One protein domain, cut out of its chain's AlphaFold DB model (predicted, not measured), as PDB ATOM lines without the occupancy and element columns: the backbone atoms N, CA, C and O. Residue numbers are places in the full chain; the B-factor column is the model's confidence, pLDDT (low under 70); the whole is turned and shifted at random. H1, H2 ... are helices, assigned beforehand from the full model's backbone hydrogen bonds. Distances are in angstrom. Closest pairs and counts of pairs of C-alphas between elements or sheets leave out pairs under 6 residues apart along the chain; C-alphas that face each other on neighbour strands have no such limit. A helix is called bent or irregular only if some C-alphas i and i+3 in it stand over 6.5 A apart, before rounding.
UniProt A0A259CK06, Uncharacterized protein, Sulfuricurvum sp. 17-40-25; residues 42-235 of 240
ATOM      1  N   ASP A  42     -97.497 -89.435  21.576       88.69
ATOM      2  CA  ASP A  42     -97.803 -90.024  20.275       88.69
ATOM      3  C   ASP A  42     -96.666 -89.727  19.268       88.69
ATOM      4  O   ASP A  42     -96.415 -88.551  18.970       88.69
ATOM      5  N   PRO A  43     -95.978 -90.754  18.726       92.00
ATOM      6  CA  PRO A  43     -94.894 -90.575  17.761       92.00
ATOM      7  C   PRO A  43     -95.295 -89.733  16.548       92.00
ATOM      8  O   PRO A  43     -94.505 -88.918  16.066       92.00
ATOM      9  N   VAL A  44     -96.540 -89.860  16.079       93.56
ATOM     10  CA  VAL A  44     -97.063 -89.079  14.948       93.56
ATOM     11  C   VAL A  44     -97.140 -87.597  15.312       93.56
ATOM     12  O   VAL A  44     -96.805 -86.724  14.499       93.56
ATOM     13  N   LYS A  45     -97.556 -87.297  16.547       93.75
ATOM     14  CA  LYS A  45     -97.611 -85.931  17.075       93.75
ATOM     15  C   LYS A  45     -96.209 -85.341  17.207       93.75
ATOM     16  O   LYS A  45     -95.998 -84.223  16.738       93.75
ATOM     17  N   LEU A  46     -95.268 -86.080  17.794       94.38
ATOM     18  CA  LEU A  46     -93.870 -85.658  17.940       94.38
ATOM     19  C   LEU A  46     -93.227 -85.356  16.583       94.38
ATOM     20  O   LEU A  46     -92.674 -84.272  16.390       94.38
ATOM     21  N   PHE A  47     -93.394 -86.257  15.614       95.62
ATOM     22  CA  PHE A  47     -92.920 -86.046  14.249       95.62
ATOM     23  C   PHE A  47     -93.517 -84.770  13.636       95.62
ATOM     24  O   PHE A  47     -92.787 -83.884  13.195       95.62
ATOM     25  N   SER A  48     -94.844 -84.615  13.709       94.88
ATOM     26  CA  SER A  48     -95.559 -83.450  13.164       94.88
ATOM     27  C   SER A  48     -95.131 -82.117  13.800       94.88
ATOM     28  O   SER A  48     -95.174 -81.069  13.144       94.88
ATOM     29  N   LEU A  49     -94.753 -82.131  15.083       94.75
ATOM     30  CA  LEU A  49     -94.214 -80.965  15.784       94.75
ATOM     31  C   LEU A  49     -92.813 -80.613  15.272       94.75
ATOM     32  O   LEU A  49     -92.581 -79.447  14.947       94.75
ATOM     33  N   GLY A  50     -91.941 -81.608  15.092       94.56
ATOM     34  CA  GLY A  50     -90.631 -81.432  14.457       94.56
ATOM     35  C   GLY A  50     -90.738 -80.823  13.055       94.56
ATOM     36  O   GLY A  50     -90.105 -79.806  12.769       94.56
ATOM     37  N   GLU A  51     -91.627 -81.347  12.207       95.00
ATOM     38  CA  GLU A  51     -91.862 -80.785  10.869       95.00
ATOM     39  C   GLU A  51     -92.331 -79.328  10.907       95.00
ATOM     40  O   GLU A  51     -91.969 -78.498  10.070       95.00
ATOM     41  N   ARG A  52     -93.205 -79.003  11.866       94.88
ATOM     42  CA  ARG A  52     -93.713 -77.640  12.037       94.88
ATOM     43  C   ARG A  52     -92.596 -76.690  12.445       94.88
ATOM     44  O   ARG A  52     -92.588 -75.564  11.957       94.88
ATOM     45  N   SER A  53     -91.679 -77.136  13.294       95.00
ATOM     46  CA  SER A  53     -90.492 -76.378  13.673       95.00
ATOM     47  C   SER A  53     -89.595 -76.089  12.467       95.00
ATOM     48  O   SER A  53     -89.282 -74.927  12.215       95.00
ATOM     49  N   VAL A  54     -89.283 -77.087  11.636       94.44
ATOM     50  CA  VAL A  54     -88.499 -76.853  10.405       94.44
ATOM     51  C   VAL A  54     -89.210 -75.866   9.474       94.44
ATOM     52  O   VAL A  54     -88.598 -74.915   8.990       94.44
ATOM     53  N   ARG A  55     -90.527 -76.016   9.276       93.56
ATOM     54  CA  ARG A  55     -91.308 -75.070   8.460       93.56
ATOM     55  C   ARG A  55     -91.267 -73.642   8.998       93.56
ATOM     56  O   ARG A  55     -91.174 -72.723   8.197       93.56
ATOM     57  N   LYS A  56     -91.339 -73.445  10.317       94.38
ATOM     58  CA  LYS A  56     -91.223 -72.111  10.933       94.38
ATOM     59  C   LYS A  56     -89.849 -71.492  10.705       94.38
ATOM     60  O   LYS A  56     -89.773 -70.310  10.403       94.38
ATOM     61  N   MET A  57     -88.786 -72.289  10.780       94.88
ATOM     62  CA  MET A  57     -87.441 -71.812  10.467       94.88
ATOM     63  C   MET A  57     -87.348 -71.319   9.015       94.88
ATOM     64  O   MET A  57     -86.922 -70.196   8.769       94.88
ATOM     65  N   ILE A  58     -87.802 -72.132   8.055       94.38
ATOM     66  CA  ILE A  58     -87.745 -71.790   6.623       94.38
ATOM     67  C   ILE A  58     -88.677 -70.626   6.267       94.38
ATOM     68  O   ILE A  58     -88.343 -69.821   5.407       94.38
ATOM     69  N   ARG A  59     -89.845 -70.539   6.912       91.69
ATOM     70  CA  ARG A  59     -90.853 -69.520   6.606       91.69
ATOM     71  C   ARG A  59     -90.578 -68.178   7.278       91.69
ATOM     72  O   ARG A  59     -90.785 -67.139   6.670       91.69
ATOM     73  N   ASP A  60     -90.169 -68.201   8.539       93.69
ATOM     74  CA  ASP A  60     -90.151 -67.009   9.391       93.69
ATOM     75  C   ASP A  60     -88.746 -66.656   9.893       93.69
ATOM     76  O   ASP A  60     -88.587 -65.679  10.627       93.69
ATOM     77  N   GLY A  61     -87.728 -67.451   9.541       93.06
ATOM     78  CA  GLY A  61     -86.374 -67.290  10.070       93.06
ATOM     79  C   GLY A  61     -86.278 -67.538  11.580       93.06
ATOM     80  O   GLY A  61     -85.375 -67.019  12.227       93.06
ATOM     81  N   ASP A  62     -87.226 -68.281  12.165       94.25
ATOM     82  CA  ASP A  62     -87.293 -68.517  13.611       94.25
ATOM     83  C   ASP A  62     -86.235 -69.530  14.075       94.25
ATOM     84  O   ASP A  62     -86.489 -70.733  14.154       94.25
ATOM     85  N   GLU A  63     -85.048 -69.043  14.435       90.62
ATOM     86  CA  GLU A  63     -83.932 -69.883  14.892       90.62
ATOM     87  C   GLU A  63     -84.268 -70.729  16.128       90.62
ATOM     88  O   GLU A  63     -83.757 -71.842  16.280       90.62
ATOM     89  N   LYS A  64     -85.182 -70.269  16.995       92.88
ATOM     90  CA  LYS A  64     -85.630 -71.051  18.165       92.88
ATOM     91  C   LYS A  64     -86.384 -72.314  17.753       92.88
ATOM     92  O   LYS A  64     -86.495 -73.266  18.529       92.88
ATOM     93  N   SER A  65     -86.897 -72.354  16.527       92.81
ATOM     94  CA  SER A  65     -87.498 -73.561  15.990       92.81
ATOM     95  C   SER A  65     -86.460 -74.652  15.684       92.81
ATOM     96  O   SER A  65     -86.835 -75.820  15.699       92.81
ATOM     97  N   ILE A  66     -85.166 -74.342  15.517       91.00
ATOM     98  CA  ILE A  66     -84.115 -75.368  15.341       91.00
ATOM     99  C   ILE A  66     -83.964 -76.210  16.613       91.00
ATOM    100  O   ILE A  66     -84.020 -77.438  16.562       91.00
ATOM    101  N   SER A  67     -83.851 -75.567  17.780       90.00
ATOM    102  CA  SER A  67     -83.765 -76.294  19.055       90.00
ATOM    103  C   SER A  67     -85.041 -77.084  19.350       90.00
ATOM    104  O   SER A  67     -84.974 -78.210  19.846       90.00
ATOM    105  N   SER A  68     -86.202 -76.543  18.971       93.38
ATOM    106  CA  SER A  68     -87.480 -77.258  19.059       93.38
ATOM    107  C   SER A  68     -87.497 -78.508  18.170       93.38
ATOM    108  O   SER A  68     -87.924 -79.566  18.625       93.38
ATOM    109  N   PHE A  69     -86.999 -78.421  16.930       93.44
ATOM    110  CA  PHE A  69     -86.879 -79.572  16.031       93.44
ATOM    111  C   PHE A  69     -86.022 -80.683  16.648       93.44
ATOM    112  O   PHE A  69     -86.470 -81.830  16.695       93.44
ATOM    113  N   HIS A  70     -84.843 -80.347  17.181       91.56
ATOM    114  CA  HIS A  70     -83.981 -81.325  17.849       91.56
ATOM    115  C   HIS A  70     -84.671 -81.960  19.061       91.56
ATOM    116  O   HIS A  70     -84.715 -83.183  19.162       91.56
ATOM    117  N   SER A  71     -85.320 -81.160  19.913       92.56
ATOM    118  CA  SER A  71     -86.044 -81.676  21.080       92.56
ATOM    119  C   SER A  71     -87.167 -82.652  20.704       92.56
ATOM    120  O   SER A  71     -87.280 -83.715  21.317       92.56
ATOM    121  N   TYR A  72     -87.971 -82.343  19.679       94.25
ATOM    122  CA  TYR A  72     -89.014 -83.260  19.206       94.25
ATOM    123  C   TYR A  72     -88.438 -84.511  18.535       94.25
ATOM    124  O   TYR A  72     -89.004 -85.592  18.675       94.25
ATOM    125  N   SER A  73     -87.310 -84.380  17.833       92.50
ATOM    126  CA  SER A  73     -86.584 -85.504  17.237       92.50
ATOM    127  C   SER A  73     -86.049 -86.472  18.299       92.50
ATOM    128  O   SER A  73     -86.169 -87.686  18.125       92.50
ATOM    129  N   ASP A  74     -85.504 -85.958  19.401       91.94
ATOM    130  CA  ASP A  74     -84.981 -86.772  20.504       91.94
ATOM    131  C   ASP A  74     -86.118 -87.455  21.276       91.94
ATOM    132  O   ASP A  74     -86.050 -88.645  21.599       91.94
ATOM    133  N   ALA A  75     -87.212 -86.725  21.519       92.50
ATOM    134  CA  ALA A  75     -88.418 -87.288  22.119       92.50
ATOM    135  C   ALA A  75     -89.027 -88.395  21.240       92.50
ATOM    136  O   ALA A  75     -89.473 -89.420  21.760       92.50
ATOM    137  N   LEU A  76     -89.009 -88.221  19.913       94.06
ATOM    138  CA  LEU A  76     -89.472 -89.232  18.963       94.06
ATOM    139  C   LEU A  76     -88.618 -90.503  19.034       94.06
ATOM    140  O   LEU A  76     -89.176 -91.598  19.080       94.06
ATOM    141  N   ASP A  77     -87.291 -90.382  19.126       93.31
ATOM    142  CA  ASP A  77     -86.410 -91.547  19.292       93.31
ATOM    143  C   ASP A  77     -86.703 -92.307  20.587       93.31
ATOM    144  O   ASP A  77     -86.772 -93.540  20.588       93.31
ATOM    145  N   ALA A  78     -86.930 -91.585  21.687       92.06
ATOM    146  CA  ALA A  78     -87.300 -92.184  22.965       92.06
ATOM    147  C   ALA A  78     -88.657 -92.910  22.891       92.06
ATOM    148  O   ALA A  78     -88.803 -94.022  23.421       92.06
ATOM    149  N   ALA A  79     -89.637 -92.322  22.199       91.25
ATOM    150  CA  ALA A  79     -90.940 -92.938  21.980       91.25
ATOM    151  C   ALA A  79     -90.812 -94.226  21.155       91.25
ATOM    152  O   ALA A  79     -91.261 -95.284  21.593       91.25
ATOM    153  N   ILE A  80     -90.110 -94.183  20.021       92.00
ATOM    154  CA  ILE A  80     -89.881 -95.356  19.161       92.00
ATOM    155  C   ILE A  80     -89.131 -96.459  19.915       92.00
ATOM    156  O   ILE A  80     -89.486 -97.631  19.804       92.00
ATOM    157  N   MET A  81     -88.131 -96.107  20.727       91.06
ATOM    158  CA  MET A  81     -87.393 -97.078  21.538       91.06
ATOM    159  C   MET A  81     -88.296 -97.809  22.541       91.06
ATOM    160  O   MET A  81     -88.082 -98.989  22.825       91.06
ATOM    161  N   THR A  82     -89.320 -97.135  23.068       90.69
ATOM    162  CA  THR A  82     -90.325 -97.772  23.928       90.69
ATOM    163  C   THR A  82     -91.099 -98.836  23.157       90.69
ATOM    164  O   THR A  82     -91.202 -99.964  23.634       90.69
ATOM    165  N   TYR A  83     -91.557 -98.530  21.941       89.50
ATOM    166  CA  TYR A  83     -92.227 -99.502  21.073       89.50
ATOM    167  C   TYR A  83     -91.315-100.691  20.724       89.50
ATOM    168  O   TYR A  83     -91.752-101.838  20.817       89.50
ATOM    169  N   THR A  84     -90.023-100.457  20.455       90.44
ATOM    170  CA  THR A  84     -89.044-101.544  20.260       90.44
ATOM    171  C   THR A  84     -88.975-102.478  21.474       90.44
ATOM    172  O   THR A  84     -88.977-103.696  21.320       90.44
ATOM    173  N   LYS A  85     -88.936-101.927  22.697       90.12
ATOM    174  CA  LYS A  85     -88.900-102.720  23.944       90.12
ATOM    175  C   LYS A  85     -90.182-103.521  24.179       90.12
ATOM    176  O   LYS A  85     -90.136-104.538  24.860       90.12
ATOM    177  N   LEU A  86     -91.301-103.074  23.614       88.25
ATOM    178  CA  LEU A  86     -92.583-103.783  23.631       88.25
ATOM    179  C   LEU A  86     -92.683-104.868  22.542       88.25
ATOM    180  O   LEU A  86     -93.737-105.479  22.395       88.25
ATOM    181  N   GLY A  87     -91.606-105.124  21.790       89.25
ATOM    182  CA  GLY A  87     -91.562-106.153  20.747       89.25
ATOM    183  C   GLY A  87     -92.208-105.735  19.427       89.25
ATOM    184  O   GLY A  87     -92.456-106.587  18.579       89.25
ATOM    185  N   ILE A  88     -92.490-104.443  19.245       89.06
ATOM    186  CA  ILE A  88     -93.051-103.911  18.001       89.06
ATOM    187  C   ILE A  88     -91.913-103.666  17.018       89.06
ATOM    188  O   ILE A  88     -90.867-103.118  17.384       89.06
ATOM    189  N   ASP A  89     -92.117-104.079  15.767       89.81
ATOM    190  CA  ASP A  89     -91.150-103.817  14.711       89.81
ATOM    191  C   ASP A  89     -91.083-102.313  14.429       89.81
ATOM    192  O   ASP A  89     -92.083-101.642  14.184       89.81
ATOM    193  N   THR A  90     -89.872-101.780  14.523       92.25
ATOM    194  CA  THR A  90     -89.568-100.351  14.388       92.25
ATOM    195  C   THR A  90     -88.417-100.115  13.416       92.25
ATOM    196  O   THR A  90     -87.928 -98.987  13.330       92.25
ATOM    197  N   HIS A  91     -87.945-101.158  12.722       91.94
ATOM    198  CA  HIS A  91     -86.751-101.093  11.882       91.94
ATOM    199  C   HIS A  91     -86.898-100.041  10.777       91.94
ATOM    200  O   HIS A  91     -86.150 -99.062  10.763       91.94
ATOM    201  N   ASP A  92     -87.942-100.174   9.957       88.75
ATOM    202  CA  ASP A  92     -88.255 -99.264   8.852       88.75
ATOM    203  C   ASP A  92     -88.404 -97.808   9.316       88.75
ATOM    204  O   ASP A  92     -87.870 -96.882   8.703       88.75
ATOM    205  N   ALA A  93     -89.114 -97.587  10.429       90.06
ATOM    206  CA  ALA A  93     -89.331 -96.248  10.972       90.06
ATOM    207  C   ALA A  93     -88.008 -95.595  11.402       90.06
ATOM    208  O   ALA A  93     -87.777 -94.421  11.107       90.06
ATOM    209  N   LYS A  94     -87.118 -96.350  12.062       91.31
ATOM    210  CA  LYS A  94     -85.795 -95.862  12.487       91.31
ATOM    211  C   LYS A  94     -84.890 -95.552  11.301       91.31
ATOM    212  O   LYS A  94     -84.224 -94.518  11.316       91.31
ATOM    213  N   GLU A  95     -84.873 -96.415  10.288       90.31
ATOM    214  CA  GLU A  95     -84.072 -96.199   9.081       90.31
ATOM    215  C   GLU A  95     -84.513 -94.921   8.355       90.31
ATOM    216  O   GLU A  95     -83.695 -94.028   8.112       90.31
ATOM    217  N   MET A  96     -85.819 -94.772   8.096       90.00
ATOM    218  CA  MET A  96     -86.355 -93.583   7.425       90.00
ATOM    219  C   MET A  96     -86.118 -92.304   8.237       90.00
ATOM    220  O   MET A  96     -85.771 -91.267   7.666       90.00
ATOM    221  N   LEU A  97     -86.270 -92.364   9.565       92.62
ATOM    222  CA  LEU A  97     -86.018 -91.219  10.442       92.62
ATOM    223  C   LEU A  97     -84.551 -90.814  10.482       92.62
ATOM    224  O   LEU A  97     -84.270 -89.619  10.521       92.62
ATOM    225  N   SER A  98     -83.623 -91.771  10.445       91.19
ATOM    226  CA  SER A  98     -82.189 -91.476  10.419       91.19
ATOM    227  C   SER A  98     -81.831 -90.601   9.214       91.19
ATOM    228  O   SER A  98     -81.293 -89.502   9.380       91.19
ATOM    229  N   GLN A  99     -82.239 -91.014   8.007       88.56
ATOM    230  CA  GLN A  99     -81.987 -90.229   6.794       88.56
ATOM    231  C   GLN A  99     -82.720 -88.881   6.819       88.56
ATOM    232  O   GLN A  99     -82.146 -87.851   6.470       88.56
ATOM    233  N   TYR A 100     -83.973 -88.866   7.281       91.94
ATOM    234  CA  TYR A 100     -84.758 -87.637   7.403       91.94
ATOM    235  C   TYR A 100     -84.102 -86.610   8.334       91.94
ATOM    236  O   TYR A 100     -84.127 -85.414   8.043       91.94
ATOM    237  N   LYS A 101     -83.495 -87.048   9.441       92.12
ATOM    238  CA  LYS A 101     -82.765 -86.163  10.360       92.12
ATOM    239  C   LYS A 101     -81.509 -85.593   9.721       92.12
ATOM    240  O   LYS A 101     -81.267 -84.402   9.872       92.12
ATOM    241  N   ILE A 102     -80.742 -86.409   8.998       90.31
ATOM    242  CA  ILE A 102     -79.545 -85.950   8.276       90.31
ATOM    243  C   ILE A 102     -79.923 -84.845   7.288       90.31
ATOM    244  O   ILE A 102     -79.373 -83.745   7.350       90.31
ATOM    245  N   ASP A 103     -80.916 -85.114   6.441       91.56
ATOM    246  CA  ASP A 103     -81.358 -84.169   5.420       91.56
ATOM    247  C   ASP A 103     -81.923 -82.875   6.059       91.56
ATOM    248  O   ASP A 103     -81.621 -81.769   5.606       91.56
ATOM    249  N   ASN A 104     -82.689 -82.972   7.157       94.06
ATOM    250  CA  ASN A 104     -83.198 -81.789   7.868       94.06
ATOM    251  C   ASN A 104     -82.108 -81.009   8.598       94.06
ATOM    252  O   ASN A 104     -82.196 -79.785   8.671       94.06
ATOM    253  N   ASN A 105     -81.094 -81.676   9.148       91.81
ATOM    254  CA  ASN A 105     -79.965 -80.999   9.777       91.81
ATOM    255  C   ASN A 105     -79.228 -80.149   8.742       91.81
ATOM    256  O   ASN A 105     -78.946 -78.985   9.008       91.81
ATOM    257  N   GLN A 106     -79.001 -80.680   7.538       93.44
ATOM    258  CA  GLN A 106     -78.413 -79.908   6.445       93.44
ATOM    259  C   GLN A 106     -79.305 -78.720   6.045       93.44
ATOM    260  O   GLN A 106     -78.815 -77.593   5.927       93.44
ATOM    261  N   LEU A 107     -80.614 -78.948   5.883       95.25
ATOM    262  CA  LEU A 107     -81.570 -77.895   5.529       95.25
ATOM    263  C   LEU A 107     -81.621 -76.781   6.584       95.25
ATOM    264  O   LEU A 107     -81.562 -75.602   6.246       95.25
ATOM    265  N   THR A 108     -81.712 -77.137   7.866       93.81
ATOM    266  CA  THR A 108     -81.808 -76.178   8.980       93.81
ATOM    267  C   THR A 108     -80.495 -75.440   9.228       93.81
ATOM    268  O   THR A 108     -80.529 -74.235   9.473       93.81
ATOM    269  N   GLN A 109     -79.344 -76.105   9.086       92.81
ATOM    270  CA  GLN A 109     -78.032 -75.450   9.113       92.81
ATOM    271  C   GLN A 109     -77.900 -74.439   7.977       92.81
ATOM    272  O   GLN A 109     -77.531 -73.293   8.219       92.81
ATOM    273  N   THR A 110     -78.275 -74.818   6.755       95.25
ATOM    274  CA  THR A 110     -78.255 -73.900   5.609       95.25
ATOM    275  C   THR A 110     -79.194 -72.721   5.846       95.25
ATOM    276  O   THR A 110     -78.789 -71.573   5.697       95.25
ATOM    277  N   ALA A 111     -80.425 -72.983   6.293       95.00
ATOM    278  CA  ALA A 111     -81.413 -71.952   6.589       95.00
ATOM    279  C   ALA A 111     -80.963 -70.974   7.683       95.00
ATOM    280  O   ALA A 111     -81.301 -69.794   7.615       95.00
ATOM    281  N   SER A 112     -80.183 -71.437   8.666       94.25
ATOM    282  CA  SER A 112     -79.659 -70.586   9.745       94.25
ATOM    283  C   SER A 112     -78.783 -69.445   9.229       94.25
ATOM    284  O   SER A 112     -78.831 -68.349   9.772       94.25
ATOM    285  N   LEU A 113     -78.089 -69.643   8.105       95.81
ATOM    286  CA  LEU A 113     -77.278 -68.603   7.465       95.81
ATOM    287  C   LEU A 113     -78.124 -67.456   6.883       95.81
ATOM    288  O   LEU A 113     -77.603 -66.377   6.601       95.81
ATOM    289  N   TYR A 114     -79.425 -67.686   6.694       96.12
ATOM    290  CA  TYR A 114     -80.371 -66.753   6.082       96.12
ATOM    291  C   TYR A 114     -81.489 -66.317   7.041       96.12
ATOM    292  O   TYR A 114     -82.385 -65.575   6.631       96.12
ATOM    293  N   SER A 115     -81.447 -66.744   8.307       95.62
ATOM    294  CA  SER A 115     -82.514 -66.547   9.298       95.62
ATOM    295  C   SER A 115     -82.943 -65.084   9.425       95.62
ATOM    296  O   SER A 115     -84.125 -64.769   9.312       95.62
ATOM    297  N   GLN A 116     -81.982 -64.169   9.562       96.44
ATOM    298  CA  GLN A 116     -82.245 -62.741   9.716       96.44
ATOM    299  C   GLN A 116     -82.935 -62.141   8.482       96.44
ATOM    300  O   GLN A 116     -83.838 -61.312   8.621       96.44
ATOM    301  N   LYS A 117     -82.537 -62.568   7.274       96.62
ATOM    302  CA  LYS A 117     -83.167 -62.125   6.021       96.62
ATOM    303  C   LYS A 117     -84.603 -62.629   5.937       96.62
ATOM    304  O   LYS A 117     -85.511 -61.824   5.763       96.62
ATOM    305  N   LEU A 118     -84.810 -63.932   6.149       96.88
ATOM    306  CA  LEU A 118     -86.144 -64.539   6.175       96.88
ATOM    307  C   LEU A 118     -87.055 -63.856   7.196       96.88
ATOM    308  O   LEU A 118     -88.193 -63.527   6.877       96.88
ATOM    309  N   HIS A 119     -86.540 -63.595   8.397       97.12
ATOM    310  CA  HIS A 119     -87.285 -62.911   9.443       97.12
ATOM    311  C   HIS A 119     -87.705 -61.505   9.011       97.12
ATOM    312  O   HIS A 119     -88.875 -61.147   9.131       97.12
ATOM    313  N   THR A 120     -86.771 -60.730   8.457       97.25
ATOM    314  CA  THR A 120     -87.034 -59.367   7.976       97.25
ATOM    315  C   THR A 120     -88.108 -59.364   6.890       97.25
ATOM    316  O   THR A 120     -89.093 -58.634   7.004       97.25
ATOM    317  N   TYR A 121     -87.964 -60.217   5.873       97.56
ATOM    318  CA  TYR A 121     -88.909 -60.263   4.762       97.56
ATOM    319  C   TYR A 121     -90.280 -60.818   5.174       97.56
ATOM    320  O   TYR A 121     -91.299 -60.276   4.752       97.56
ATOM    321  N   SER A 122     -90.326 -61.837   6.043       95.88
ATOM    322  CA  SER A 122     -91.582 -62.387   6.582       95.88
ATOM    323  C   SER A 122     -92.325 -61.355   7.434       95.88
ATOM    324  O   SER A 122     -93.531 -61.175   7.272       95.88
ATOM    325  N   GLN A 123     -91.622 -60.610   8.297       97.06
ATOM    326  CA  GLN A 123     -92.226 -59.523   9.074       97.06
ATOM    327  C   GLN A 123     -92.752 -58.401   8.176       97.06
ATOM    328  O   GLN A 123     -93.842 -57.883   8.418       97.06
ATOM    329  N   PHE A 124     -92.013 -58.035   7.127       97.81
ATOM    330  CA  PHE A 124     -92.497 -57.065   6.151       97.81
ATOM    331  C   PHE A 124     -93.786 -57.552   5.474       97.81
ATOM    332  O   PHE A 124     -94.773 -56.815   5.482       97.81
ATOM    333  N   GLU A 125     -93.818 -58.791   4.957       95.31
ATOM    334  CA  GLU A 125     -95.029 -59.358   4.338       95.31
ATOM    335  C   GLU A 125     -96.210 -59.320   5.316       95.31
ATOM    336  O   GLU A 125     -97.255 -58.770   4.983       95.31
ATOM    337  N   GLN A 126     -96.036 -59.813   6.547       94.81
ATOM    338  CA  GLN A 126     -97.100 -59.849   7.563       94.81
ATOM    339  C   GLN A 126     -97.683 -58.461   7.866       94.81
ATOM    340  O   GLN A 126     -98.892 -58.323   8.063       94.81
ATOM    341  N   ASN A 127     -96.833 -57.434   7.897       97.38
ATOM    342  CA  ASN A 127     -97.244 -56.071   8.220       97.38
ATOM    343  C   ASN A 127     -97.887 -55.341   7.032       97.38
ATOM    344  O   ASN A 127     -98.743 -54.481   7.243       97.38
ATOM    345  N   GLN A 128     -97.492 -55.670   5.799       97.38
ATOM    346  CA  GLN A 128     -97.891 -54.929   4.597       97.38
ATOM    347  C   GLN A 128     -98.928 -55.657   3.729       97.38
ATOM    348  O   GLN A 128     -99.607 -55.008   2.935       97.38
ATOM    349  N   GLU A 129     -99.127 -56.969   3.901       95.25
ATOM    350  CA  GLU A 129     -99.987 -57.794   3.035       95.25
ATOM    351  C   GLU A 129    -101.416 -57.256   2.943       95.25
ATOM    352  O   GLU A 129    -101.980 -57.154   1.854       95.25
ATOM    353  N   LYS A 130    -102.006 -56.854   4.073       96.25
ATOM    354  CA  LYS A 130    -103.371 -56.316   4.079       96.25
ATOM    355  C   LYS A 130    -103.470 -55.006   3.295       96.25
ATOM    356  O   LYS A 130    -104.424 -54.826   2.544       96.25
ATOM    357  N   ALA A 131    -102.515 -54.096   3.485       95.50
ATOM    358  CA  ALA A 131    -102.497 -52.820   2.777       95.50
ATOM    359  C   ALA A 131    -102.302 -53.044   1.272       95.50
ATOM    360  O   ALA A 131    -103.045 -52.492   0.468       95.50
ATOM    361  N   PHE A 132    -101.382 -53.938   0.910       96.62
ATOM    362  CA  PHE A 132    -101.142 -54.344  -0.467       96.62
ATOM    363  C   PHE A 132    -102.401 -54.912  -1.140       96.62
ATOM    364  O   PHE A 132    -102.779 -54.458  -2.218       96.62
ATOM    365  N   GLN A 133    -103.100 -55.850  -0.488       94.81
ATOM    366  CA  GLN A 133    -104.347 -56.423  -1.011       94.81
ATOM    367  C   GLN A 133    -105.435 -55.359  -1.204       94.81
ATOM    368  O   GLN A 133    -106.105 -55.357  -2.236       94.81
ATOM    369  N   VAL A 134    -105.578 -54.422  -0.260       95.12
ATOM    370  CA  VAL A 134    -106.521 -53.300  -0.394       95.12
ATOM    371  C   VAL A 134    -106.166 -52.423  -1.595       95.12
ATOM    372  O   VAL A 134    -107.059 -52.086  -2.370       95.12
ATOM    373  N   SER A 135    -104.888 -52.098  -1.796       94.38
ATOM    374  CA  SER A 135    -104.441 -51.311  -2.951       94.38
ATOM    375  C   SER A 135    -104.699 -52.036  -4.275       94.38
ATOM    376  O   SER A 135    -105.238 -51.436  -5.205       94.38
ATOM    377  N   LEU A 136    -104.405 -53.342  -4.355       94.25
ATOM    378  CA  LEU A 136    -104.754 -54.161  -5.523       94.25
ATOM    379  C   LEU A 136    -106.261 -54.150  -5.801       94.25
ATOM    380  O   LEU A 136    -106.695 -54.105  -6.956       94.25
ATOM    381  N   ASP A 137    -107.072 -54.195  -4.745       93.31
ATOM    382  CA  ASP A 137    -108.520 -54.166  -4.869       93.31
ATOM    383  C   ASP A 137    -109.054 -52.822  -5.357       93.31
ATOM    384  O   ASP A 137    -109.957 -52.818  -6.197       93.31
ATOM    385  N   GLN A 138    -108.470 -51.720  -4.884       93.44
ATOM    386  CA  GLN A 138    -108.816 -50.352  -5.274       93.44
ATOM    387  C   GLN A 138    -108.433 -50.027  -6.718       93.44
ATOM    388  O   GLN A 138    -109.211 -49.369  -7.404       93.44
ATOM    389  N   ILE A 139    -107.283 -50.517  -7.199       94.56
ATOM    390  CA  ILE A 139    -106.897 -50.402  -8.618       94.56
ATOM    391  C   ILE A 139    -107.930 -51.103  -9.506       94.56
ATOM    392  O   ILE A 139    -108.251 -50.630 -10.593       94.56
ATOM    393  N   GLY A 140    -108.462 -52.241  -9.050       91.31
ATOM    394  CA  GLY A 140    -109.560 -52.930  -9.728       91.31
ATOM    395  C   GLY A 140    -109.179 -53.641 -11.031       91.31
ATOM    396  O   GLY A 140    -110.055 -54.233 -11.658       91.31
ATOM    397  N   LEU A 141    -107.898 -53.649 -11.418       94.25
ATOM    398  CA  LEU A 141    -107.412 -54.362 -12.599       94.25
ATOM    399  C   LEU A 141    -107.436 -55.877 -12.351       94.25
ATOM    400  O   LEU A 141    -106.766 -56.390 -11.451       94.25
ATOM    401  N   TYR A 142    -108.223 -56.601 -13.147       94.44
ATOM    402  CA  TYR A 142    -108.436 -58.037 -12.973       94.44
ATOM    403  C   TYR A 142    -107.142 -58.837 -13.161       94.44
ATOM    404  O   TYR A 142    -106.830 -59.713 -12.351       94.44
ATOM    405  N   GLU A 143    -106.372 -58.497 -14.190       95.00
ATOM    406  CA  GLU A 143    -105.099 -59.113 -14.556       95.00
ATOM    407  C   GLU A 143    -104.115 -59.057 -13.385       95.00
ATOM    408  O   GLU A 143    -103.564 -60.082 -12.995       95.00
ATOM    409  N   LEU A 144    -104.001 -57.900 -12.727       94.94
ATOM    410  CA  LEU A 144    -103.103 -57.715 -11.588       94.94
ATOM    411  C   LEU A 144    -103.463 -58.631 -10.405       94.94
ATOM    412  O   LEU A 144    -102.589 -59.261  -9.804       94.94
ATOM    413  N   LYS A 145    -104.760 -58.774 -10.099       94.50
ATOM    414  CA  LYS A 145    -105.236 -59.688  -9.042       94.50
ATOM    415  C   LYS A 145    -104.975 -61.152  -9.394       94.50
ATOM    416  O   LYS A 145    -104.590 -61.945  -8.529       94.50
ATOM    417  N   VAL A 146    -105.201 -61.529 -10.652       96.06
ATOM    418  CA  VAL A 146    -104.960 -62.893 -11.137       96.06
ATOM    419  C   VAL A 146    -103.475 -63.229 -11.090       96.06
ATOM    420  O   VAL A 146    -103.121 -64.297 -10.583       96.06
ATOM    421  N   THR A 147    -102.609 -62.327 -11.542       96.75
ATOM    422  CA  THR A 147    -101.159 -62.535 -11.530       96.75
ATOM    423  C   THR A 147    -100.632 -62.628 -10.104       96.75
ATOM    424  O   THR A 147     -99.903 -63.573  -9.814       96.75
ATOM    425  N   PHE A 148    -101.110 -61.812  -9.156       96.62
ATOM    426  CA  PHE A 148    -100.742 -61.975  -7.740       96.62
ATOM    427  C   PHE A 148    -101.161 -63.334  -7.156       96.62
ATOM    428  O   PHE A 148    -100.415 -63.990  -6.418       96.62
ATOM    429  N   LYS A 149    -102.366 -63.807  -7.492       96.31
ATOM    430  CA  LYS A 149    -102.829 -65.139  -7.084       96.31
ATOM    431  C   LYS A 149    -101.955 -66.241  -7.689       96.31
ATOM    432  O   LYS A 149    -101.618 -67.207  -6.999       96.31
ATOM    433  N   ASN A 150    -101.587 -66.106  -8.961       97.31
ATOM    434  CA  ASN A 150    -100.710 -67.046  -9.652       97.31
ATOM    435  C   ASN A 150     -99.292 -67.027  -9.075       97.31
ATOM    436  O   ASN A 150     -98.710 -68.098  -8.919       97.31
ATOM    437  N   LEU A 151     -98.777 -65.857  -8.698       96.81
ATOM    438  CA  LEU A 151     -97.481 -65.675  -8.048       96.81
ATOM    439  C   LEU A 151     -97.437 -66.412  -6.703       96.81
ATOM    440  O   LEU A 151     -96.552 -67.232  -6.456       96.81
ATOM    441  N   ASN A 152     -98.463 -66.229  -5.866       95.81
ATOM    442  CA  ASN A 152     -98.598 -66.975  -4.612       95.81
ATOM    443  C   ASN A 152     -98.692 -68.487  -4.833       95.81
ATOM    444  O   ASN A 152     -98.101 -69.263  -4.078       95.81
ATOM    445  N   LYS A 153     -99.411 -68.919  -5.873       97.00
ATOM    446  CA  LYS A 153     -99.471 -70.334  -6.244       97.00
ATOM    447  C   LYS A 153     -98.099 -70.852  -6.679       97.00
ATOM    448  O   LYS A 153     -97.704 -71.910  -6.208       97.00
ATOM    449  N   ALA A 154     -97.362 -70.114  -7.508       96.88
ATOM    450  CA  ALA A 154     -96.022 -70.492  -7.950       96.88
ATOM    451  C   ALA A 154     -95.045 -70.627  -6.770       96.88
ATOM    452  O   ALA A 154     -94.317 -71.616  -6.703       96.88
ATOM    453  N   ARG A 155     -95.111 -69.718  -5.786       95.75
ATOM    454  CA  ARG A 155     -94.361 -69.827  -4.522       95.75
ATOM    455  C   ARG A 155     -94.672 -71.129  -3.785       95.75
ATOM    456  O   ARG A 155     -93.764 -71.837  -3.362       95.75
ATOM    457  N   VAL A 156     -95.956 -71.458  -3.628       94.50
ATOM    458  CA  VAL A 156     -96.390 -72.693  -2.949       94.50
ATOM    459  C   VAL A 156     -95.971 -73.940  -3.727       94.50
ATOM    460  O   VAL A 156     -95.540 -74.912  -3.109       94.50
ATOM    461  N   ASP A 157     -96.099 -73.921  -5.053       94.25
ATOM    462  CA  ASP A 157     -95.695 -75.024  -5.925       94.25
ATOM    463  C   ASP A 157     -94.181 -75.279  -5.784       94.25
ATOM    464  O   ASP A 157     -93.785 -76.418  -5.553       94.25
ATOM    465  N   TYR A 158     -93.351 -74.225  -5.794       95.44
ATOM    466  CA  TYR A 158     -91.905 -74.332  -5.557       95.44
ATOM    467  C   TYR A 158     -91.572 -74.886  -4.167       95.44
ATOM    468  O   TYR A 158     -90.728 -75.763  -4.043       95.44
ATOM    469  N   ILE A 159     -92.237 -74.407  -3.108       92.81
ATOM    470  CA  ILE A 159     -91.988 -74.901  -1.743       92.81
ATOM    471  C   ILE A 159     -92.322 -76.393  -1.625       92.81
ATOM    472  O   ILE A 159     -91.685 -77.098  -0.854       92.81
ATOM    473  N   LYS A 160     -93.319 -76.892  -2.362       90.38
ATOM    474  CA  LYS A 160     -93.702 -78.311  -2.328       90.38
ATOM    475  C   LYS A 160     -92.776 -79.191  -3.159       90.38
ATOM    476  O   LYS A 160     -92.389 -80.259  -2.693       90.38
ATOM    477  N   GLU A 161     -92.461 -78.753  -4.371       92.00
ATOM    478  CA  GLU A 161     -91.701 -79.518  -5.358       92.00
ATOM    479  C   GLU A 161     -90.690 -78.592  -6.050       92.00
ATOM    480  O   GLU A 161     -90.916 -78.118  -7.169       92.00
ATOM    481  N   PRO A 162     -89.584 -78.264  -5.364       94.06
ATOM    482  CA  PRO A 162     -88.627 -77.311  -5.889       94.06
ATOM    483  C   PRO A 162     -87.918 -77.843  -7.132       94.06
ATOM    484  O   PRO A 162     -87.328 -78.926  -7.152       94.06
ATOM    485  N   SER A 163     -87.959 -77.029  -8.182       94.75
ATOM    486  CA  SER A 163     -87.309 -77.263  -9.468       94.75
ATOM    487  C   SER A 163     -86.975 -75.938 -10.154       94.75
ATOM    488  O   SER A 163     -87.613 -74.911  -9.892       94.75
ATOM    489  N   GLN A 164     -86.041 -75.970 -11.106       94.31
ATOM    490  CA  GLN A 164     -85.731 -74.812 -11.955       94.31
ATOM    491  C   GLN A 164     -86.974 -74.298 -12.696       94.31
ATOM    492  O   GLN A 164     -87.186 -73.097 -12.804       94.31
ATOM    493  N   LYS A 165     -87.855 -75.206 -13.142       95.25
ATOM    494  CA  LYS A 165     -89.105 -74.853 -13.826       95.25
ATOM    495  C   LYS A 165     -90.048 -74.052 -12.928       95.25
ATOM    496  O   LYS A 165     -90.617 -73.055 -13.362       95.25
ATOM    497  N   THR A 166     -90.250 -74.499 -11.689       95.50
ATOM    498  CA  THR A 166     -91.108 -73.789 -10.725       95.50
ATOM    499  C   THR A 166     -90.503 -72.459 -10.285       95.50
ATOM    500  O   THR A 166     -91.257 -71.530 -10.012       95.50
ATOM    501  N   GLN A 167     -89.171 -72.358 -10.262       96.44
ATOM    502  CA  GLN A 167     -88.459 -71.119  -9.963       96.44
ATOM    503  C   GLN A 167     -88.631 -70.086 -11.080       96.44
ATOM    504  O   GLN A 167     -89.141 -69.002 -10.822       96.44
ATOM    505  N   ALA A 168     -88.322 -70.456 -12.327       96.50
ATOM    506  CA  ALA A 168     -88.474 -69.574 -13.485       96.50
ATOM    507  C   ALA A 168     -89.915 -69.061 -13.625       96.50
ATOM    508  O   ALA A 168     -90.147 -67.878 -13.830       96.50
ATOM    509  N   LYS A 169     -90.907 -69.933 -13.391       97.44
ATOM    510  CA  LYS A 169     -92.320 -69.531 -13.383       97.44
ATOM    511  C   LYS A 169     -92.622 -68.438 -12.350       97.44
ATOM    512  O   LYS A 169     -93.472 -67.588 -12.598       97.44
ATOM    513  N   TYR A 170     -92.008 -68.502 -11.171       98.00
ATOM    514  CA  TYR A 170     -92.185 -67.478 -10.147       98.00
ATOM    515  C   TYR A 170     -91.530 -66.154 -10.563       98.00
ATOM    516  O   TYR A 170     -92.150 -65.098 -10.433       98.00
ATOM    517  N   GLU A 171     -90.309 -66.216 -11.097       97.44
ATOM    518  CA  GLU A 171     -89.568 -65.053 -11.599       97.44
ATOM    519  C   GLU A 171     -90.339 -64.353 -12.733       97.44
ATOM    520  O   GLU A 171     -90.544 -63.140 -12.681       97.44
ATOM    521  N   ASP A 172     -90.877 -65.116 -13.689       97.94
ATOM    522  CA  ASP A 172     -91.710 -64.602 -14.784       97.94
ATOM    523  C   ASP A 172     -92.944 -63.851 -14.264       97.94
ATOM    524  O   ASP A 172     -93.212 -62.727 -14.685       97.94
ATOM    525  N   LEU A 173     -93.673 -64.438 -13.306       98.12
ATOM    526  CA  LEU A 173     -94.869 -63.823 -12.714       98.12
ATOM    527  C   LEU A 173     -94.542 -62.568 -11.898       98.12
ATOM    528  O   LEU A 173     -95.340 -61.632 -11.870       98.12
ATOM    529  N   THR A 174     -93.383 -62.543 -11.237       97.81
ATOM    530  CA  THR A 174     -92.904 -61.368 -10.495       97.81
ATOM    531  C   THR A 174     -92.633 -60.221 -11.465       97.81
ATOM    532  O   THR A 174     -93.142 -59.117 -11.279       97.81
ATOM    533  N   ASN A 175     -91.902 -60.502 -12.548       97.56
ATOM    534  CA  ASN A 175     -91.584 -59.524 -13.586       97.56
ATOM    535  C   ASN A 175     -92.839 -59.008 -14.297       97.56
ATOM    536  O   ASN A 175     -92.974 -57.804 -14.516       97.56
ATOM    537  N   GLU A 176     -93.774 -59.902 -14.630       96.94
ATOM    538  CA  GLU A 176     -95.067 -59.551 -15.221       96.94
ATOM    539  C   GLU A 176     -95.853 -58.608 -14.302       96.94
ATOM    540  O   GLU A 176     -96.370 -57.584 -14.750       96.94
ATOM    541  N   MET A 177     -95.898 -58.916 -13.004       96.62
ATOM    542  CA  MET A 177     -96.614 -58.107 -12.025       96.62
ATOM    543  C   MET A 177     -95.994 -56.721 -11.843       96.62
ATOM    544  O   MET A 177     -96.720 -55.727 -11.895       96.62
ATOM    545  N   SER A 178     -94.671 -56.637 -11.685       96.56
ATOM    546  CA  SER A 178     -93.958 -55.356 -11.591       96.56
ATOM    547  C   SER A 178     -94.149 -54.514 -12.850       96.56
ATOM    548  O   SER A 178     -94.404 -53.315 -12.762       96.56
ATOM    549  N   LYS A 179     -94.093 -55.143 -14.031       96.75
ATOM    550  CA  LYS A 179     -94.354 -54.470 -15.306       96.75
ATOM    551  C   LYS A 179     -95.770 -53.896 -15.355       96.75
ATOM    552  O   LYS A 179     -95.917 -52.724 -15.679       96.75
ATOM    553  N   MET A 180     -96.787 -54.681 -14.994       96.44
ATOM    554  CA  MET A 180     -98.171 -54.198 -14.960       96.44
ATOM    555  C   MET A 180     -98.350 -53.024 -13.999       96.44
ATOM    556  O   MET A 180     -99.038 -52.074 -14.348       96.44
ATOM    557  N   ILE A 181     -97.731 -53.061 -12.813       96.06
ATOM    558  CA  ILE A 181     -97.804 -51.948 -11.853       96.06
ATOM    559  C   ILE A 181     -97.198 -50.675 -12.459       96.06
ATOM    560  O   ILE A 181     -97.843 -49.632 -12.426       96.06
ATOM    561  N   ASN A 182     -96.018 -50.771 -13.073       94.75
ATOM    562  CA  ASN A 182     -95.347 -49.623 -13.692       94.75
ATOM    563  C   ASN A 182     -96.119 -49.060 -14.901       94.75
ATOM    564  O   ASN A 182     -96.126 -47.855 -15.139       94.75
ATOM    565  N   GLU A 183     -96.790 -49.916 -15.677       96.06
ATOM    566  CA  GLU A 183     -97.584 -49.509 -16.848       96.06
ATOM    567  C   GLU A 183     -98.937 -48.876 -16.481       96.06
ATOM    568  O   GLU A 183     -99.607 -48.314 -17.350       96.06
ATOM    569  N   LEU A 184     -99.339 -48.918 -15.206       94.81
ATOM    570  CA  LEU A 184    -100.526 -48.213 -14.721       94.81
ATOM    571  C   LEU A 184    -100.291 -46.712 -14.498       94.81
ATOM    572  O   LEU A 184    -101.271 -45.991 -14.316       94.81
ATOM    573  N   TYR A 185     -99.034 -46.245 -14.523       92.94
ATOM    574  CA  TYR A 185     -98.660 -44.841 -14.300       92.94
ATOM    575  C   TYR A 185     -99.334 -44.243 -13.054       92.94
ATOM    576  O   TYR A 185     -99.924 -43.160 -13.101       92.94
ATOM    577  N   LEU A 186     -99.306 -44.992 -11.950       93.81
ATOM    578  CA  LEU A 186     -99.942 -44.589 -10.700       93.81
ATOM    579  C   LEU A 186     -99.167 -43.437 -10.055       93.81
ATOM    580  O   LEU A 186     -97.969 -43.258 -10.273       93.81
ATOM    581  N   ASP A 187     -99.839 -42.679  -9.188       94.50
ATOM    582  CA  ASP A 187     -99.140 -41.727  -8.329       94.50
ATOM    583  C   ASP A 187     -98.064 -42.450  -7.506       94.50
ATOM    584  O   ASP A 187     -98.291 -43.541  -6.977       94.50
ATOM    585  N   THR A 188     -96.902 -41.817  -7.328       93.69
ATOM    586  CA  THR A 188     -95.751 -42.407  -6.619       93.69
ATOM    587  C   THR A 188     -96.103 -42.896  -5.210       93.69
ATOM    588  O   THR A 188     -95.558 -43.893  -4.746       93.69
ATOM    589  N   SER A 189     -97.040 -42.228  -4.528       93.00
ATOM    590  CA  SER A 189     -97.526 -42.619  -3.197       93.00
ATOM    591  C   SER A 189     -98.311 -43.939  -3.183       93.00
ATOM    592  O   SER A 189     -98.449 -44.540  -2.119       93.00
ATOM    593  N   ILE A 190     -98.806 -44.388  -4.338       92.38
ATOM    594  CA  ILE A 190     -99.526 -45.652  -4.536       92.38
ATOM    595  C   ILE A 190     -98.595 -46.696  -5.165       92.38
ATOM    596  O   ILE A 190     -98.563 -47.838  -4.710       92.38
ATOM    597  N   GLU A 191     -97.818 -46.304  -6.177       94.62
ATOM    598  CA  GLU A 191     -96.915 -47.200  -6.909       94.62
ATOM    599  C   GLU A 191     -95.804 -47.761  -6.014       94.62
ATOM    600  O   GLU A 191     -95.604 -48.974  -5.957       94.62
ATOM    601  N   GLN A 192     -95.108 -46.898  -5.267       95.50
ATOM    602  CA  GLN A 192     -93.930 -47.299  -4.491       95.50
ATOM    603  C   GLN A 192     -94.244 -48.370  -3.435       95.50
ATOM    604  O   GLN A 192     -93.515 -49.360  -3.375       95.50
ATOM    605  N   PRO A 193     -95.329 -48.269  -2.641       96.12
ATOM    606  CA  PRO A 193     -95.712 -49.350  -1.733       96.12
ATOM    607  C   PRO A 193     -96.028 -50.681  -2.431       96.12
ATOM    608  O   PRO A 193     -95.732 -51.739  -1.876       96.12
ATOM    609  N   LEU A 194     -96.627 -50.650  -3.629       97.19
ATOM    610  CA  LEU A 194     -96.932 -51.864  -4.394       97.19
ATOM    611  C   LEU A 194     -95.652 -52.538  -4.887       97.19
ATOM    612  O   LEU A 194     -95.488 -53.742  -4.691       97.19
ATOM    613  N   ILE A 195     -94.739 -51.761  -5.473       97.25
ATOM    614  CA  ILE A 195     -93.444 -52.260  -5.945       97.25
ATOM    615  C   ILE A 195     -92.612 -52.787  -4.777       97.25
ATOM    616  O   ILE A 195     -92.165 -53.928  -4.836       97.25
ATOM    617  N   ALA A 196     -92.507 -52.039  -3.675       97.44
ATOM    618  CA  ALA A 196     -91.772 -52.476  -2.487       97.44
ATOM    619  C   ALA A 196     -92.300 -53.808  -1.925       97.44
ATOM    620  O   ALA A 196     -91.527 -54.643  -1.456       97.44
ATOM    621  N   TYR A 197     -93.617 -54.038  -1.989       98.12
ATOM    622  CA  TYR A 197     -94.196 -55.317  -1.589       98.12
ATOM    623  C   TYR A 197     -93.794 -56.462  -2.523       98.12
ATOM    624  O   TYR A 197     -93.432 -57.536  -2.041       98.12
ATOM    625  N   ILE A 198     -93.822 -56.244  -3.840       97.94
ATOM    626  CA  ILE A 198     -93.414 -57.256  -4.825       97.94
ATOM    627  C   ILE A 198     -91.917 -57.555  -4.744       97.94
ATOM    628  O   ILE A 198     -91.537 -58.723  -4.761       97.94
ATOM    629  N   GLU A 199     -91.076 -56.540  -4.566       97.94
ATOM    630  CA  GLU A 199     -89.634 -56.715  -4.361       97.94
ATOM    631  C   GLU A 199     -89.338 -57.500  -3.080       97.94
ATOM    632  O   GLU A 199     -88.551 -58.445  -3.095       97.94
ATOM    633  N   ASN A 200     -90.017 -57.187  -1.971       98.31
ATOM    634  CA  ASN A 200     -89.873 -57.956  -0.737       98.31
ATOM    635  C   ASN A 200     -90.318 -59.419  -0.912       98.31
ATOM    636  O   ASN A 200     -89.640 -60.329  -0.431       98.31
ATOM    637  N   HIS A 201     -91.437 -59.653  -1.607       97.38
ATOM    638  CA  HIS A 201     -91.940 -60.997  -1.917       97.38
ATOM    639  C   HIS A 201     -90.923 -61.782  -2.760       97.38
ATOM    640  O   HIS A 201     -90.612 -62.937  -2.454       97.38
ATOM    641  N   ALA A 202     -90.321 -61.137  -3.764       98.00
ATOM    642  CA  ALA A 202     -89.243 -61.691  -4.581       98.00
ATOM    643  C   ALA A 202     -88.005 -62.040  -3.746       98.00
ATOM    644  O   ALA A 202     -87.554 -63.183  -3.782       98.00
ATOM    645  N   HIS A 203     -87.512 -61.121  -2.916       98.19
ATOM    646  CA  HIS A 203     -86.344 -61.359  -2.064       98.19
ATOM    647  C   HIS A 203     -86.564 -62.462  -1.025       98.19
ATOM    648  O   HIS A 203     -85.653 -63.256  -0.753       98.19
ATOM    649  N   TYR A 204     -87.771 -62.555  -0.459       97.62
ATOM    650  CA  TYR A 204     -88.151 -63.686   0.381       97.62
ATOM    651  C   TYR A 204     -88.014 -65.003  -0.391       97.62
ATOM    652  O   TYR A 204     -87.356 -65.939   0.073       97.62
ATOM    653  N   PHE A 205     -88.597 -65.075  -1.590       97.94
ATOM    654  CA  PHE A 205     -88.552 -66.274  -2.417       97.94
ATOM    655  C   PHE A 205     -87.130 -66.645  -2.845       97.94
ATOM    656  O   PHE A 205     -86.744 -67.800  -2.690       97.94
ATOM    657  N   GLU A 206     -86.331 -65.685  -3.310       97.75
ATOM    658  CA  GLU A 206     -84.919 -65.879  -3.667       97.75
ATOM    659  C   GLU A 206     -84.110 -66.426  -2.491       97.75
ATOM    660  O   GLU A 206     -83.248 -67.293  -2.661       97.75
ATOM    661  N   THR A 207     -84.415 -65.964  -1.276       97.94
ATOM    662  CA  THR A 207     -83.784 -66.465  -0.052       97.94
ATOM    663  C   THR A 207     -84.140 -67.934   0.181       97.94
ATOM    664  O   THR A 207     -83.244 -68.754   0.392       97.94
ATOM    665  N   VAL A 208     -85.419 -68.305   0.075       97.50
ATOM    666  CA  VAL A 208     -85.858 -69.710   0.185       97.50
ATOM    667  C   VAL A 208     -85.250 -70.572  -0.927       97.50
ATOM    668  O   VAL A 208     -84.746 -71.663  -0.655       97.50
ATOM    669  N   ALA A 209     -85.233 -70.077  -2.163       97.19
ATOM    670  CA  ALA A 209     -84.665 -70.782  -3.305       97.19
ATOM    671  C   ALA A 209     -83.154 -71.005  -3.153       97.19
ATOM    672  O   ALA A 209     -82.646 -72.082  -3.475       97.19
ATOM    673  N   SER A 210     -82.442 -70.028  -2.587       97.12
ATOM    674  CA  SER A 210     -81.018 -70.145  -2.254       97.12
ATOM    675  C   SER A 210     -80.776 -71.228  -1.203       97.12
ATOM    676  O   SER A 210     -79.886 -72.058  -1.381       97.12
ATOM    677  N   ILE A 211     -81.601 -71.282  -0.149       96.94
ATOM    678  CA  ILE A 211     -81.518 -72.327   0.883       96.94
ATOM    679  C   ILE A 211     -81.729 -73.711   0.266       96.94
ATOM    680  O   ILE A 211     -80.951 -74.632   0.522       96.94
ATOM    681  N   TYR A 212     -82.761 -73.868  -0.563       96.81
ATOM    682  CA  TYR A 212     -83.077 -75.151  -1.194       96.81
ATOM    683  C   TYR A 212     -81.998 -75.584  -2.185       96.81
ATOM    684  O   TYR A 212     -81.616 -76.753  -2.203       96.81
ATOM    685  N   THR A 213     -81.456 -74.648  -2.961       95.25
ATOM    686  CA  THR A 213     -80.367 -74.923  -3.906       95.25
ATOM    687  C   THR A 213     -79.086 -75.321  -3.177       95.25
ATOM    688  O   THR A 213     -78.477 -76.323  -3.540       95.25
ATOM    689  N   ALA A 214     -78.713 -74.607  -2.111       95.50
ATOM    690  CA  ALA A 214     -77.535 -74.923  -1.299       95.50
ATOM    691  C   ALA A 214     -77.681 -76.240  -0.513       95.50
ATOM    692  O   ALA A 214     -76.700 -76.957  -0.317       95.50
ATOM    693  N   THR A 215     -78.903 -76.599  -0.109       94.56
ATOM    694  CA  THR A 215     -79.211 -77.916   0.481       94.56
ATOM    695  C   THR A 215     -79.202 -79.033  -0.575       94.56
ATOM    696  O   THR A 215     -78.929 -80.192  -0.265       94.56
ATOM    697  N   GLY A 216     -79.483 -78.687  -1.833       94.56
ATOM    698  CA  GLY A 216     -79.695 -79.603  -2.948       94.56
ATOM    699  C   GLY A 216     -81.181 -79.916  -3.141       94.56
ATOM    700  O   GLY A 216     -81.820 -80.511  -2.272       94.56
ATOM    701  N   LEU A 217     -81.731 -79.571  -4.312       92.50
ATOM    702  CA  LEU A 217     -83.168 -79.708  -4.606       92.50
ATOM    703  C   LEU A 217     -83.666 -81.156  -4.471       92.50
ATOM    704  O   LEU A 217     -84.755 -81.395  -3.957       92.50
ATOM    705  N   GLU A 218     -82.856 -82.138  -4.877       90.12
ATOM    706  CA  GLU A 218     -83.173 -83.562  -4.710       90.12
ATOM    707  C   GLU A 218     -83.267 -83.972  -3.235       90.12
ATOM    708  O   GLU A 218     -84.132 -84.768  -2.868       90.12
ATOM    709  N   SER A 219     -82.412 -83.403  -2.379       90.44
ATOM    710  CA  SER A 219     -82.443 -83.629  -0.931       90.44
ATOM    711  C   SER A 219     -83.739 -83.089  -0.322       90.44
ATOM    712  O   SER A 219     -84.429 -83.793   0.414       90.44
ATOM    713  N   VAL A 220     -84.143 -81.879  -0.721       93.81
ATOM    714  CA  VAL A 220     -85.407 -81.264  -0.282       93.81
ATOM    715  C   VAL A 220     -86.628 -82.053  -0.778       93.81
ATOM    716  O   VAL A 220     -87.549 -82.329  -0.009       93.81
ATOM    717  N   ASN A 221     -86.627 -82.507  -2.034       91.19
ATOM    718  CA  ASN A 221     -87.702 -83.353  -2.567       91.19
ATOM    719  C   ASN A 221     -87.802 -84.700  -1.831       91.19
ATOM    720  O   ASN A 221     -88.902 -85.176  -1.514       91.19
ATOM    721  N   ARG A 222     -86.653 -85.306  -1.505       90.12
ATOM    722  CA  ARG A 222     -86.589 -86.532  -0.703       90.12
ATOM    723  C   ARG A 222     -87.123 -86.303   0.711       90.12
ATOM    724  O   ARG A 222     -87.884 -87.143   1.185       90.12
ATOM    725  N   LEU A 223     -86.813 -85.172   1.349       92.50
ATOM    726  CA  LEU A 223     -87.375 -84.791   2.651       92.50
ATOM    727  C   LEU A 223     -88.902 -84.765   2.640       92.50
ATOM    728  O   LEU A 223     -89.534 -85.385   3.500       92.50
ATOM    729  N   HIS A 224     -89.499 -84.084   1.659       89.31
ATOM    730  CA  HIS A 224     -90.955 -83.997   1.540       89.31
ATOM    731  C   HIS A 224     -91.585 -85.370   1.318       89.31
ATOM    732  O   HIS A 224     -92.560 -85.717   1.981       89.31
ATOM    733  N   THR A 225     -91.002 -86.181   0.436       88.44
ATOM    734  CA  THR A 225     -91.502 -87.532   0.149       88.44
ATOM    735  C   THR A 225     -91.385 -88.449   1.370       88.44
ATOM    736  O   THR A 225     -92.332 -89.158   1.718       88.44
ATOM    737  N   ASN A 226     -90.240 -88.418   2.056       90.88
ATOM    738  CA  ASN A 226     -89.986 -89.248   3.228       90.88
ATOM    739  C   ASN A 226     -90.855 -88.850   4.417       90.88
ATOM    740  O   ASN A 226     -91.262 -89.732   5.165       90.88
ATOM    741  N   SER A 227     -91.205 -87.570   4.562       92.00
ATOM    742  CA  SER A 227     -92.114 -87.120   5.618       92.00
ATOM    743  C   SER A 227     -93.443 -87.886   5.613       92.00
ATOM    744  O   SER A 227     -93.843 -88.444   6.639       92.00
ATOM    745  N   TYR A 228     -94.095 -87.999   4.451       90.00
ATOM    746  CA  TYR A 228     -95.358 -88.733   4.336       90.00
ATOM    747  C   TYR A 228     -95.192 -90.220   4.661       90.00
ATOM    748  O   TYR A 228     -96.038 -90.797   5.344       90.00
ATOM    749  N   ARG A 229     -94.092 -90.835   4.207       92.06
ATOM    750  CA  ARG A 229     -93.792 -92.253   4.463       92.06
ATOM    751  C   ARG A 229     -93.543 -92.522   5.944       92.06
ATOM    752  O   ARG A 229     -94.102 -93.472   6.481       92.06
ATOM    753  N   ILE A 230     -92.762 -91.666   6.601       93.56
ATOM    754  CA  ILE A 230     -92.482 -91.749   8.038       93.56
ATOM    755  C   ILE A 230     -93.779 -91.624   8.820       93.56
ATOM    756  O   ILE A 230     -94.065 -92.470   9.659       93.56
ATOM    757  N   LYS A 231     -94.595 -90.612   8.514       93.50
ATOM    758  CA  LYS A 231     -95.872 -90.415   9.196       93.50
ATOM    759  C   LYS A 231     -96.784 -91.636   9.058       93.50
ATOM    760  O   LYS A 231     -97.320 -92.090  10.062       93.50
ATOM    761  N   ALA A 232     -96.904 -92.189   7.851       91.50
ATOM    762  CA  ALA A 232     -97.689 -93.395   7.610       91.50
ATOM    763  C   ALA A 232     -97.162 -94.604   8.400       91.50
ATOM    764  O   ALA A 232     -97.960 -95.355   8.947       91.50
ATOM    765  N   GLN A 233     -95.838 -94.774   8.505       92.38
ATOM    766  CA  GLN A 233     -95.243 -95.832   9.329       92.38
ATOM    767  C   GLN A 233     -95.550 -95.633  10.820       92.38
ATOM    768  O   GLN A 233     -96.024 -96.541  11.494       92.38
ATOM    769  N   LEU A 234     -95.363 -94.418  11.338       92.62
ATOM    770  CA  LEU A 234     -95.649 -94.110  12.741       92.62
ATOM    771  C   LEU A 234     -97.133 -94.308  13.096       92.62
ATOM    772  O   LEU A 234     -97.444 -94.682  14.223       92.62
ATOM    773  N   GLU A 235     -98.051 -94.112  12.143       91.31
ATOM    774  CA  GLU A 235     -99.485 -94.382  12.322       91.31
ATOM    775  C   GLU A 235     -99.821 -95.878  12.474       91.31
ATOM    776  O   GLU A 235    -100.901 -96.198  12.980       91.31
TER     777      GLU A 235
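This is residues 42 to 235 of the 240 residues of an uncharacterized protein of Sulfuricurvum sp. 17-40-25 (UniProt A0A259CK06). This is a long rod of two helical bundles joined end to end with a bend where they meet: H1, H2, H3 and H8 make one half, and H5, H6 and the long H7 make the other. The bent helix H4 runs along the second half, its arms H4a and H4b both packing on H7. Both bundles are up and down, each helix running against the one before it in the chain. The printed part has 194 residues with eight named helices, H1 to H8 in chain order, and no named strand, and its class is all helix. It is loose, with a radius of gyration of the C-alphas of 20.1 A, and spans 71 by 29 by 27 A.

Find C-alpha 188 at (-95.751, -42.407, -6.619); from there H7 runs 39.8 A through residues 188 to 215. It is neither bent nor irregular, but only just: C-alphas 189 and 192 are 6.0 A apart. H5 is residues 142 to 160, 27.2 A, and H6 is 164 to 183, 28.4 A. H4, residues 115 to 139, was assigned as one helix by its hydrogen bonds but is bent, with C-alphas 127 and 130 7.4 A apart; its arms are H4a, 115 to 127, 18.1 A, and H4b, 130 to 139, 14.4 A. Go back to C-alpha 43 at (-94.894, -90.575, 17.761), where H1 begins, residues 43 to 60, 25.5 A. H2 is 64 to 85, 32.4 A, and H3 is 91 to 112, 31.4 A. H8, 217 to 234, 25.8 A, has a kink of 25 degrees near residue 228 and ends at (-95.649, -94.110, 12.741).

Start at H7, which touches H6 in a hairpin at a shallow tilt of 9 degrees, closest at C-alphas 178 and 195, 6.5 A. H5 and H6 form another hairpin, closest at C-alphas 158 and 166, 5.3 A. H4a touches H7 at C-alphas 121 and 204, 5.6 A, and H4b touches it at 132 and 194, 6.3 A. Toward the other half, H7 touches H3 with residues 211 to 215 alone, closest at C-alphas 107 and 215, 5.6 A, at a steep tilt of 46 degrees. H3 touches H8 at C-alphas 100 and 223, 6.1 A, and H1 and H2 form a hairpin, closest at C-alphas 50 and 69, 4.5 A. H2 and H6 are apart. Every O i to N i+4 pair is within hydrogen-bond range in H1, H2, H3, H4a, H4b, H5 and H6; the counts are 22 of 24 in H7 and 13 of 14 in H8.

The two C-alphas farthest apart are those of Gly 87 and Asp 187, 71.1 A. The printed part has no cut, and the seven links between the helices are tight. The mean pLDDT of the printed part is 94.2, and no printed residue is under 70.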